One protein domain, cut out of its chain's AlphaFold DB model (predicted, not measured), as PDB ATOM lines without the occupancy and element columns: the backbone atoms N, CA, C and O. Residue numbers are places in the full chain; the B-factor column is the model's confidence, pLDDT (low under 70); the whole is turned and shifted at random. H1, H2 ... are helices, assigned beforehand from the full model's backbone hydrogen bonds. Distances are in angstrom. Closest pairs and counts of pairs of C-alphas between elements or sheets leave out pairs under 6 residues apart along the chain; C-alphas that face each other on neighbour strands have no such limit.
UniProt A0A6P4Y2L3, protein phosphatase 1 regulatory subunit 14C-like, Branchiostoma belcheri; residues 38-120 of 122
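This is residues 38 to 120 of the 122 residues of the protein "protein phosphatase 1 regulatory subunit 14C-like" of Branchiostoma belcheri (UniProt A0A6P4Y2L3). Two long helices, H1 and H4, lie side by side and run opposite ways, while the shorter H2 and H3 pack on H4 at steep tilts. The 83 printed residues include four named helices, H1 to H4 in order, and no named strand: all helix. The whole is compact, radius of gyration of the C-alphas 13.1 A, but elongated, spanning 44 by 26 by 19 A.

H1, residues 38 to 57, touches the hub H4, residues 100 to 120, at a shallow tilt of 8 degrees; the closest C-alphas, of Leu 39 and Leu 116, are 6.7 A apart. H2, residues 72 to 77, touches residues 110 to 114 of H4 alone, closest at the C-alphas of Leu 76 and Gln 114, 7.1 A. H3, residues 81 to 91, touches residues 103 to 107 of H4 alone, closest at the C-alphas of Val 85 and Ile 103, 6.8 A. H1 and H3 are apart. Every O i to N i+4 pair is within hydrogen-bond range in H1, H2 and H3, and 16 of 17 in H4.

H1 begins at C-alpha 38 (194.659, 174.865, 202.636) and spans 28.3 A; H4 spans 31.4 A, ending at C-alpha 120 (186.312, 180.455, 208.327).

The printed part has no cut. Residues 58 to 71 form the long link. Residues 59 to 67 and 118 to 120 have pLDDT under 70.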
ATOM      1  N   ALA A  38     195.238 176.194 202.802       82.06
ATOM      2  CA  ALA A  38     194.659 174.865 202.636       82.06
ATOM      3  C   ALA A  38     193.538 174.870 201.589       82.06
ATOM      4  O   ALA A  38     193.470 173.956 200.777       82.06
ATOM      5  N   LEU A  39     192.709 175.918 201.571       82.62
ATOM      6  CA  LEU A  39     191.657 176.092 200.570       82.62
ATOM      7  C   LEU A  39     192.253 176.270 199.173       82.62
ATOM      8  O   LEU A  39     191.848 175.563 198.262       82.62
ATOM      9  N   LEU A  40     193.266 177.131 199.028       84.62
ATOM     10  CA  LEU A  40     193.968 177.324 197.755       84.62
ATOM     11  C   LEU A  40     194.570 176.019 197.229       84.62
ATOM     12  O   LEU A  40     194.429 175.709 196.055       84.62
ATOM     13  N   LYS A  41     195.192 175.221 198.108       87.50
ATOM     14  CA  LYS A  41     195.731 173.912 197.724       87.50
ATOM     15  C   LYS A  41     194.633 172.966 197.239       87.50
ATOM     16  O   LYS A  41     194.819 172.295 196.239       87.50
ATOM     17  N   ARG A  42     193.493 172.922 197.936       86.75
ATOM     18  CA  ARG A  42     192.351 172.085 197.540       86.75
ATOM     19  C   ARG A  42     191.689 172.551 196.249       86.75
ATOM     20  O   ARG A  42     191.157 171.715 195.536       86.75
ATOM     21  N   ARG A  43     191.697 173.856 195.984       86.31
ATOM     22  CA  ARG A  43     191.206 174.422 194.731       86.31
ATOM     23  C   ARG A  43     192.104 174.011 193.565       86.31
ATOM     24  O   ARG A  43     191.589 173.476 192.601       86.31
ATOM     25  N   LEU A  44     193.420 174.150 193.722       87.94
ATOM     26  CA  LEU A  44     194.384 173.724 192.706       87.94
ATOM     27  C   LEU A  44     194.299 172.212 192.431       87.94
ATOM     28  O   LEU A  44     194.246 171.800 191.287       87.94
ATOM     29  N   GLU A  45     194.190 171.392 193.484       88.56
ATOM     30  CA  GLU A  45     193.954 169.943 193.347       88.56
ATOM     31  C   GLU A  45     192.630 169.620 192.625       88.56
ATOM     32  O   GLU A  45     192.509 168.556 192.024       88.56
ATOM     33  N   LEU A  46     191.613 170.487 192.732       88.44
ATOM     34  CA  LEU A  46     190.355 170.305 192.013       88.44
ATOM     35  C   LEU A  46     190.498 170.674 190.535       88.44
ATOM     36  O   LEU A  46     190.014 169.915 189.709       88.44
ATOM     37  N   GLU A  47     191.145 171.799 190.230       87.94
ATOM     38  CA  GLU A  47     191.426 172.246 188.858       87.94
ATOM     39  C   GLU A  47     192.246 171.184 188.104       87.94
ATOM     40  O   GLU A  47     191.802 170.703 187.069       87.94
ATOM     41  N   GLU A  48     193.344 170.688 188.693       88.44
ATOM     42  CA  GLU A  48     194.148 169.601 188.101       88.44
ATOM     43  C   GLU A  48     193.321 168.328 187.853       88.44
ATOM     44  O   GLU A  48     193.434 167.700 186.803       88.44
ATOM     45  N   TRP A  49     192.462 167.942 188.805       91.31
ATOM     46  CA  TRP A  49     191.608 166.768 188.624       91.31
ATOM     47  C   TRP A  49     190.564 166.967 187.522       91.31
ATOM     48  O   TRP A  49     190.249 166.016 186.809       91.31
ATOM     49  N   VAL A  50     189.991 168.168 187.403       87.50
ATOM     50  CA  VAL A  50     189.025 168.478 186.345       87.50
ATOM     51  C   VAL A  50     189.685 168.347 184.980       87.50
ATOM     52  O   VAL A  50     189.118 167.674 184.126       87.50
ATOM     53  N   ASP A  51     190.892 168.882 184.803       83.56
ATOM     54  CA  ASP A  51     191.646 168.759 183.551       83.56
ATOM     55  C   ASP A  51     191.928 167.293 183.189       83.56
ATOM     56  O   ASP A  51     191.699 166.861 182.055       83.56
ATOM     57  N   GLU A  52     192.390 166.495 184.157       85.12
ATOM     58  CA  GLU A  52     192.635 165.060 183.963       85.12
ATOM     59  C   GLU A  52     191.347 164.311 183.590       85.12
ATOM     60  O   GLU A  52     191.325 163.531 182.636       85.12
ATOM     61  N   ALA A  53     190.253 164.572 184.307       84.50
ATOM     62  CA  ALA A  53     188.975 163.916 184.069       84.50
ATOM     63  C   ALA A  53     188.342 164.333 182.731       84.50
ATOM     64  O   ALA A  53     187.785 163.485 182.034       84.50
ATOM     65  N   LEU A  54     188.453 165.605 182.336       82.44
ATOM     66  CA  LEU A  54     188.026 166.075 181.017       82.44
ATOM     67  C   LEU A  54     188.794 165.345 179.915       82.44
ATOM     68  O   LEU A  54     188.181 164.826 178.982       82.44
ATOM     69  N   ARG A  55     190.115 165.200 180.060       78.88
ATOM     70  CA  ARG A  55     190.941 164.454 179.103       78.88
ATOM     71  C   ARG A  55     190.500 162.995 178.948       78.88
ATOM     72  O   ARG A  55     190.471 162.476 177.831       78.88
ATOM     73  N   ASP A  56     190.115 162.353 180.049       81.75
ATOM     74  CA  ASP A  56     189.638 160.967 180.057       81.75
ATOM     75  C   ASP A  56     188.253 160.802 179.404       81.75
ATOM     76  O   ASP A  56     188.012 159.819 178.687       81.75
ATOM     77  N   ILE A  57     187.331 161.739 179.658       78.44
ATOM     78  CA  ILE A  57     185.941 161.702 179.168       78.44
ATOM     79  C   ILE A  57     185.866 162.031 177.678       78.44
ATOM     80  O   ILE A  57     185.071 161.425 176.955       78.44
ATOM     81  N   TYR A  58     186.709 162.950 177.210       73.31
ATOM     82  CA  TYR A  58     186.748 163.343 175.805       73.31
ATOM     83  C   TYR A  58     187.459 162.334 174.893       73.31
ATOM     84  O   TYR A  58     187.372 162.488 173.676       73.31
ATOM     85  N   GLU A  59     188.099 161.283 175.440       65.38
ATOM     86  CA  GLU A  59     188.901 160.311 174.667       65.38
ATOM     87  C   GLU A  59     189.736 161.024 173.598       65.38
ATOM     88  O   GLU A  59     189.609 160.750 172.407       65.38
ATOM     89  N   CYS A  60     190.498 162.024 174.040       56.56
ATOM     90  CA  CYS A  60     191.263 162.902 173.169       56.56
ATOM     91  C   CYS A  60     192.209 162.056 172.291       56.56
ATOM     92  O   CYS A  60     193.225 161.548 172.773       56.56
ATOM     93  N   ASP A  61     191.849 161.877 171.017       54.22
ATOM     94  CA  ASP A  61     192.819 161.564 169.971       54.22
ATOM     95  C   ASP A  61     193.776 162.767 169.910       54.22
ATOM     96  O   ASP A  61     193.318 163.903 170.019       54.22
ATOM     97  N   GLU A  62     195.087 162.527 169.786       51.59
ATOM     98  CA  GLU A  62     196.188 163.508 169.963       51.59
ATOM     99  C   GLU A  62     196.060 164.850 169.191       51.59
ATOM    100  O   GLU A  62     196.867 165.746 169.430       51.59
ATOM    101  N   ASP A  63     195.061 165.013 168.316       51.22
ATOM    102  CA  ASP A  63     194.858 166.144 167.403       51.22
ATOM    103  C   ASP A  63     193.598 167.009 167.686       51.22
ATOM    104  O   ASP A  63     193.352 167.967 166.949       51.22
ATOM    105  N   GLU A  64     192.782 166.712 168.712       54.84
ATOM    106  CA  GLU A  64     191.613 167.538 169.093       54.84
ATOM    107  C   GLU A  64     191.914 168.415 170.323       54.84
ATOM    108  O   GLU A  64     191.782 167.980 171.469       54.84
ATOM    109  N   ASP A  65     192.287 169.677 170.077       54.06
ATOM    110  CA  ASP A  65     192.289 170.734 171.095       54.06
ATOM    111  C   ASP A  65     190.834 171.047 171.487       54.06
ATOM    112  O   ASP A  65     190.085 171.655 170.719       54.06
ATOM    113  N   TYR A  66     190.413 170.627 172.681       61.97
ATOM    114  CA  TYR A  66     189.127 171.036 173.243       61.97
ATOM    115  C   TYR A  66     189.293 172.370 173.977       61.97
ATOM    116  O   TYR A  66     190.055 172.470 174.933       61.97
ATOM    117  N   GLU A  67     188.540 173.392 173.566       64.88
ATOM    118  CA  GLU A  67     188.509 174.724 174.203       64.88
ATOM    119  C   GLU A  67     187.661 174.758 175.497       64.88
ATOM    120  O   GLU A  67     187.245 175.824 175.948       64.88
ATOM    121  N   ILE A  68     187.344 173.597 176.082       73.38
ATOM    122  CA  ILE A  68     186.417 173.489 177.214       73.38
ATOM    123  C   ILE A  68     187.194 173.608 178.525       73.38
ATOM    124  O   ILE A  68     187.914 172.694 178.918       73.38
ATOM    125  N   GLU A  69     186.998 174.732 179.211       79.44
ATOM    126  CA  GLU A  69     187.559 175.040 180.527       79.44
ATOM    127  C   GLU A  69     186.409 175.184 181.537       79.44
ATOM    128  O   GLU A  69     185.464 175.939 181.309       79.44
ATOM    129  N   ILE A  70     186.451 174.427 182.640       83.19
ATOM    130  CA  ILE A  70     185.450 174.533 183.713       83.19
ATOM    131  C   ILE A  70     185.997 175.445 184.811       83.19
ATOM    132  O   ILE A  70     186.850 175.045 185.610       83.19
ATOM    133  N   ASP A  71     185.427 176.642 184.920       83.50
ATOM    134  CA  ASP A  71     185.782 177.599 185.963       83.50
ATOM    135  C   ASP A  71     185.199 177.213 187.332       83.50
ATOM    136  O   ASP A  71     183.998 177.316 187.606       83.50
ATOM    137  N   ILE A  72     186.079 176.826 188.263       85.19
ATOM    138  CA  ILE A  72     185.679 176.489 189.639       85.19
ATOM    139  C   ILE A  72     185.079 177.700 190.366       85.19
ATOM    140  O   ILE A  72     184.186 177.527 191.194       85.19
ATOM    141  N   ASP A  73     185.537 178.920 190.074       82.75
ATOM    142  CA  ASP A  73     184.972 180.131 190.684       82.75
ATOM    143  C   ASP A  73     183.526 180.375 190.248       82.75
ATOM    144  O   ASP A  73     182.682 180.628 191.107       82.75
ATOM    145  N   GLU A  74     183.210 180.208 188.964       85.19
ATOM    146  CA  GLU A  74     181.842 180.351 188.457       85.19
ATOM    147  C   GLU A  74     180.914 179.310 189.100       85.19
ATOM    148  O   GLU A  74     179.848 179.638 189.627       85.19
ATOM    149  N   MET A  75     181.377 178.061 189.216       85.50
ATOM    150  CA  MET A  75     180.645 177.022 189.947       85.50
ATOM    151  C   MET A  75     180.425 177.354 191.432       85.50
ATOM    152  O   MET A  75     179.420 176.937 192.025       85.50
ATOM    153  N   LEU A  76     181.369 178.054 192.067       83.06
ATOM    154  CA  LEU A  76     181.250 178.491 193.457       83.06
ATOM    155  C   LEU A  76     180.269 179.663 193.619       83.06
ATOM    156  O   LEU A  76     179.704 179.790 194.709       83.06
ATOM    157  N   GLU A  77     180.059 180.475 192.578       84.00
ATOM    158  CA  GLU A  77     179.090 181.580 192.544       84.00
ATOM    159  C   GLU A  77     177.642 181.100 192.394       84.00
ATOM    160  O   GLU A  77     176.736 181.679 193.006       84.00
ATOM    161  N   LEU A  78     177.424 180.013 191.646       86.12
ATOM    162  CA  LEU A  78     176.119 179.358 191.553       86.12
ATOM    163  C   LEU A  78     175.642 178.945 192.949       86.12
ATOM    164  O   LEU A  78     176.439 178.502 193.777       86.12
ATOM    165  N   GLN A  79     174.350 179.089 193.248       79.50
ATOM    166  CA  GLN A  79     173.824 178.842 194.598       79.50
ATOM    167  C   GLN A  79     173.285 177.423 194.738       79.50
ATOM    168  O   GLN A  79     173.534 176.762 195.754       79.50
ATOM    169  N   THR A  80     172.592 176.942 193.711       86.00
ATOM    170  CA  THR A  80     171.930 175.638 193.727       86.00
ATOM    171  C   THR A  80     172.789 174.556 193.078       86.00
ATOM    172  O   THR A  80     173.735 174.833 192.340       86.00
ATOM    173  N   GLU A  81     172.539 173.296 193.430       86.19
ATOM    174  CA  GLU A  81     173.223 172.174 192.778       86.19
ATOM    175  C   GLU A  81     172.674 171.956 191.369       86.19
ATOM    176  O   GLU A  81     173.434 171.647 190.458       86.19
ATOM    177  N   GLU A  82     171.379 172.196 191.187       88.00
ATOM    178  CA  GLU A  82     170.670 172.078 189.921       88.00
ATOM    179  C   GLU A  82     171.264 173.002 188.849       88.00
ATOM    180  O   GLU A  82     171.576 172.526 187.761       88.00
ATOM    181  N   GLU A  83     171.519 174.276 189.177       88.75
ATOM    182  CA  GLU A  83     172.184 175.226 188.268       88.75
ATOM    183  C   GLU A  83     173.590 174.755 187.878       88.75
ATOM    184  O   GLU A  83     173.983 174.856 186.720       88.75
ATOM    185  N   ARG A  84     174.353 174.189 188.826       89.75
ATOM    186  CA  ARG A  84     175.697 173.656 188.539       89.75
ATOM    187  C   ARG A  84     175.637 172.444 187.618       89.75
ATOM    188  O   ARG A  84     176.499 172.294 186.759       89.75
ATOM    189  N   VAL A  85     174.647 171.569 187.802       88.94
ATOM    190  CA  VAL A  85     174.427 170.414 186.923       88.94
ATOM    191  C   VAL A  85     174.079 170.879 185.515       88.94
ATOM    192  O   VAL A  85     174.613 170.329 184.560       88.94
ATOM    193  N   GLU A  86     173.180 171.853 185.381       88.62
ATOM    194  CA  GLU A  86     172.761 172.382 184.081       88.62
ATOM    195  C   GLU A  86     173.936 173.040 183.350       88.62
ATOM    196  O   GLU A  86     174.231 172.646 182.227       88.62
ATOM    197  N   PHE A  87     174.690 173.907 184.035       87.38
ATOM    198  CA  PHE A  87     175.911 174.523 183.507       87.38
ATOM    199  C   PHE A  87     176.921 173.482 183.006       87.38
ATOM    200  O   PHE A  87     177.392 173.552 181.873       87.38
ATOM    201  N   LEU A  88     177.216 172.459 183.817       87.06
ATOM    202  CA  LEU A  88     178.137 171.394 183.416       87.06
ATOM    203  C   LEU A  88     177.601 170.577 182.241       87.06
ATOM    204  O   LEU A  88     178.370 170.173 181.378       87.06
ATOM    205  N   LYS A  89     176.293 170.316 182.189       85.19
ATOM    206  CA  LYS A  89     175.687 169.587 181.072       85.19
ATOM    207  C   LYS A  89     175.752 170.371 179.771       85.19
ATOM    208  O   LYS A  89     175.971 169.743 178.744       85.19
ATOM    209  N   GLU A  90     175.570 171.689 179.816       85.19
ATOM    210  CA  GLU A  90     175.719 172.567 178.650       85.19
ATOM    211  C   GLU A  90     177.171 172.640 178.169       85.19
ATOM    212  O   GLU A  90     177.418 172.633 176.965       85.19
ATOM    213  N   LEU A  91     178.133 172.641 179.093       83.56
ATOM    214  CA  LEU A  91     179.551 172.648 178.742       83.56
ATOM    215  C   LEU A  91     180.028 171.299 178.178       83.56
ATOM    216  O   LEU A  91     180.879 171.255 177.297       83.56
ATOM    217  N   LEU A  92     179.458 170.193 178.662       80.69
ATOM    218  CA  LEU A  92     179.857 168.822 178.324       80.69
ATOM    219  C   LEU A  92     178.994 168.176 177.220       80.69
ATOM    220  O   LEU A  92     178.971 166.948 177.102       80.69
ATOM    221  N   VAL A  93     178.267 168.964 176.418       74.88
ATOM    222  CA  VAL A  93     177.328 168.455 175.390       74.88
ATOM    223  C   VAL A  93     178.004 167.527 174.376       74.88
ATOM    224  O   VAL A  93     177.394 166.545 173.951       74.88
ATOM    225  N   ASP A  94     179.266 167.790 174.036       70.56
ATOM    226  CA  ASP A  94     180.008 167.057 173.000       70.56
ATOM    227  C   ASP A  94     180.875 165.901 173.549       70.56
ATOM    228  O   ASP A  94     181.745 165.372 172.855       70.56
ATOM    229  N   CYS A  95     180.660 165.481 174.800       73.50
ATOM    230  CA  CYS A  95     181.407 164.375 175.409       73.50
ATOM    231  C   CYS A  95     181.089 163.010 174.771       73.50
ATOM    232  O   CYS A  95     179.929 162.631 174.596       73.50
ATOM    233  N   LYS A  96     182.133 162.206 174.514       70.50
ATOM    234  CA  LYS A  96     182.019 160.843 173.949       70.50
ATOM    235  C   LYS A  96     181.624 159.786 174.999       70.50
ATOM    236  O   LYS A  96     181.084 158.734 174.651       70.50
ATOM    237  N   LYS A  97     181.869 160.060 176.286       76.88
ATOM    238  CA  LYS A  97     181.597 159.174 177.434       76.88
ATOM    239  C   LYS A  97     180.450 159.671 178.318       76.88
ATOM    240  O   LYS A  97     180.118 160.853 178.289       76.88
ATOM    241  N   PRO A  98     179.863 158.788 179.152       79.81
ATOM    242  CA  PRO A  98     178.887 159.206 180.152       79.81
ATOM    243  C   PRO A  98     179.510 160.195 181.149       79.81
ATOM    244  O   PRO A  98     180.444 159.862 181.873       79.81
ATOM    245  N   THR A  99     178.955 161.403 181.205       84.06
ATOM    246  CA  THR A  99     179.409 162.508 182.065       84.06
ATOM    247  C   THR A  99     178.745 162.528 183.439       84.06
ATOM    248  O   THR A  99     179.179 163.272 184.314       84.06
ATOM    249  N   ASP A 100     177.732 161.690 183.676       84.88
ATOM    250  CA  ASP A 100     176.970 161.678 184.931       84.88
ATOM    251  C   ASP A 100     177.850 161.406 186.165       84.88
ATOM    252  O   ASP A 100     177.702 162.082 187.185       84.88
ATOM    253  N   GLU A 101     178.784 160.451 186.081       86.94
ATOM    254  CA  GLU A 101     179.697 160.138 187.193       86.94
ATOM    255  C   GLU A 101     180.651 161.305 187.479       86.94
ATOM    256  O   GLU A 101     180.838 161.688 188.637       86.94
ATOM    257  N   PHE A 102     181.186 161.925 186.424       87.38
ATOM    258  CA  PHE A 102     182.051 163.098 186.523       87.38
ATOM    259  C   PHE A 102     181.337 164.289 187.155       87.38
ATOM    260  O   PHE A 102     181.849 164.878 188.108       87.38
ATOM    261  N   ILE A 103     180.132 164.605 186.675       89.06
ATOM    262  CA  ILE A 103     179.311 165.699 187.200       89.06
ATOM    263  C   ILE A 103     179.041 165.470 188.690       89.06
ATOM    264  O   ILE A 103     179.247 166.373 189.501       89.06
ATOM    265  N   GLN A 104     178.646 164.255 189.087       90.44
ATOM    266  CA  GLN A 104     178.411 163.938 190.497       90.44
ATOM    267  C   GLN A 104     179.670 164.108 191.352       90.44
ATOM    268  O   GLN A 104     179.600 164.668 192.452       90.44
ATOM    269  N   GLU A 105     180.823 163.640 190.879       91.06
ATOM    270  CA  GLU A 105     182.064 163.733 191.643       91.06
ATOM    271  C   GLU A 105     182.570 165.180 191.749       91.06
ATOM    272  O   GLU A 105     182.976 165.619 192.833       91.06
ATOM    273  N   LEU A 106     182.474 165.949 190.661       90.38
ATOM    274  CA  LEU A 106     182.810 167.369 190.628       90.38
ATOM    275  C   LEU A 106     181.946 168.157 191.619       90.38
ATOM    276  O   LEU A 106     182.484 168.870 192.468       90.38
ATOM    277  N   LEU A 107     180.626 167.951 191.618       89.75
ATOM    278  CA  LEU A 107     179.714 168.597 192.570       89.75
ATOM    279  C   LEU A 107     180.066 168.267 194.022       89.75
ATOM    280  O   LEU A 107     180.121 169.159 194.871       89.75
ATOM    281  N   GLN A 108     180.383 167.005 194.323       90.31
ATOM    282  CA  GLN A 108     180.815 166.619 195.667       90.31
ATOM    283  C   GLN A 108     182.108 167.324 196.089       90.31
ATOM    284  O   GLN A 108     182.247 167.707 197.258       90.31
ATOM    285  N   ARG A 109     183.076 167.483 195.178       89.19
ATOM    286  CA  ARG A 109     184.330 168.194 195.465       89.19
ATOM    287  C   ARG A 109     184.102 169.700 195.636       89.19
ATOM    288  O   ARG A 109     184.594 170.262 196.619       89.19
ATOM    289  N   VAL A 110     183.286 170.325 194.787       87.81
ATOM    290  CA  VAL A 110     182.893 171.743 194.902       87.81
ATOM    291  C   VAL A 110     182.160 172.002 196.222       87.81
ATOM    292  O   VAL A 110     182.523 172.918 196.963       87.81
ATOM    293  N   GLN A 111     181.215 171.144 196.618       86.88
ATOM    294  CA  GLN A 111     180.549 171.258 197.922       86.88
ATOM    295  C   GLN A 111     181.534 171.171 199.100       86.88
ATOM    296  O   GLN A 111     181.379 171.870 200.108       86.88
ATOM    297  N   LYS A 112     182.541 170.290 199.022       85.81
ATOM    298  CA  LYS A 112     183.586 170.184 200.056       85.81
ATOM    299  C   LYS A 112     184.409 171.472 200.131       85.81
ATOM    300  O   LYS A 112     184.686 171.933 201.241       85.81
ATOM    301  N   LEU A 113     184.748 172.076 198.990       84.81
ATOM    302  CA  LEU A 113     185.426 173.375 198.930       84.81
ATOM    303  C   LEU A 113     184.583 174.500 199.539       84.81
ATOM    304  O   LEU A 113     185.095 175.257 200.365       84.81
ATOM    305  N   GLN A 114     183.286 174.571 199.227       81.38
ATOM    306  CA  GLN A 114     182.377 175.572 199.804       81.38
ATOM    307  C   GLN A 114     182.281 175.470 201.325       81.38
ATOM    308  O   GLN A 114     182.349 176.483 202.023       81.38
ATOM    309  N   LYS A 115     182.193 174.249 201.865       82.44
ATOM    310  CA  LYS A 115     182.204 174.013 203.318       82.44
ATOM    311  C   LYS A 115     183.508 174.509 203.950       82.44
ATOM    312  O   LYS A 115     183.481 175.176 204.978       82.44
ATOM    313  N   LEU A 116     184.652 174.250 203.318       77.69
ATOM    314  CA  LEU A 116     185.953 174.736 203.796       77.69
ATOM    315  C   LEU A 116     186.082 176.268 203.722       77.69
ATOM    316  O   LEU A 116     186.743 176.856 204.579       77.69
ATOM    317  N   SER A 117     185.434 176.903 202.742       74.06
ATOM    318  CA  SER A 117     185.351 178.363 202.605       74.06
ATOM    319  C   SER A 117     184.488 178.997 203.706       74.06
ATOM    320  O   SER A 117     184.939 179.894 204.425       74.06
ATOM    321  N   GLY A 118     183.278 178.471 203.924       66.12
ATOM    322  CA  GLY A 118     182.319 178.983 204.912       66.12
ATOM    323  C   GLY A 118     182.700 178.719 206.374       66.12
ATOM    324  O   GLY A 118     182.319 179.477 207.267       66.12
ATOM    325  N   ASN A 119     183.514 177.694 206.642       55.72
ATOM    326  CA  ASN A 119     183.989 177.373 207.991       55.72
ATOM    327  C   ASN A 119     185.011 178.376 208.562       55.72
ATOM    328  O   ASN A 119     185.380 178.251 209.727       55.72
ATOM    329  N   SER A 120     185.453 179.384 207.799       48.53
ATOM    330  CA  SER A 120     186.312 180.455 208.327       48.53
ATOM    331  C   SER A 120     185.545 181.549 209.096       48.53
ATOM    332  O   SER A 120     186.189 182.466 209.611       48.53
TER     333      SER A 120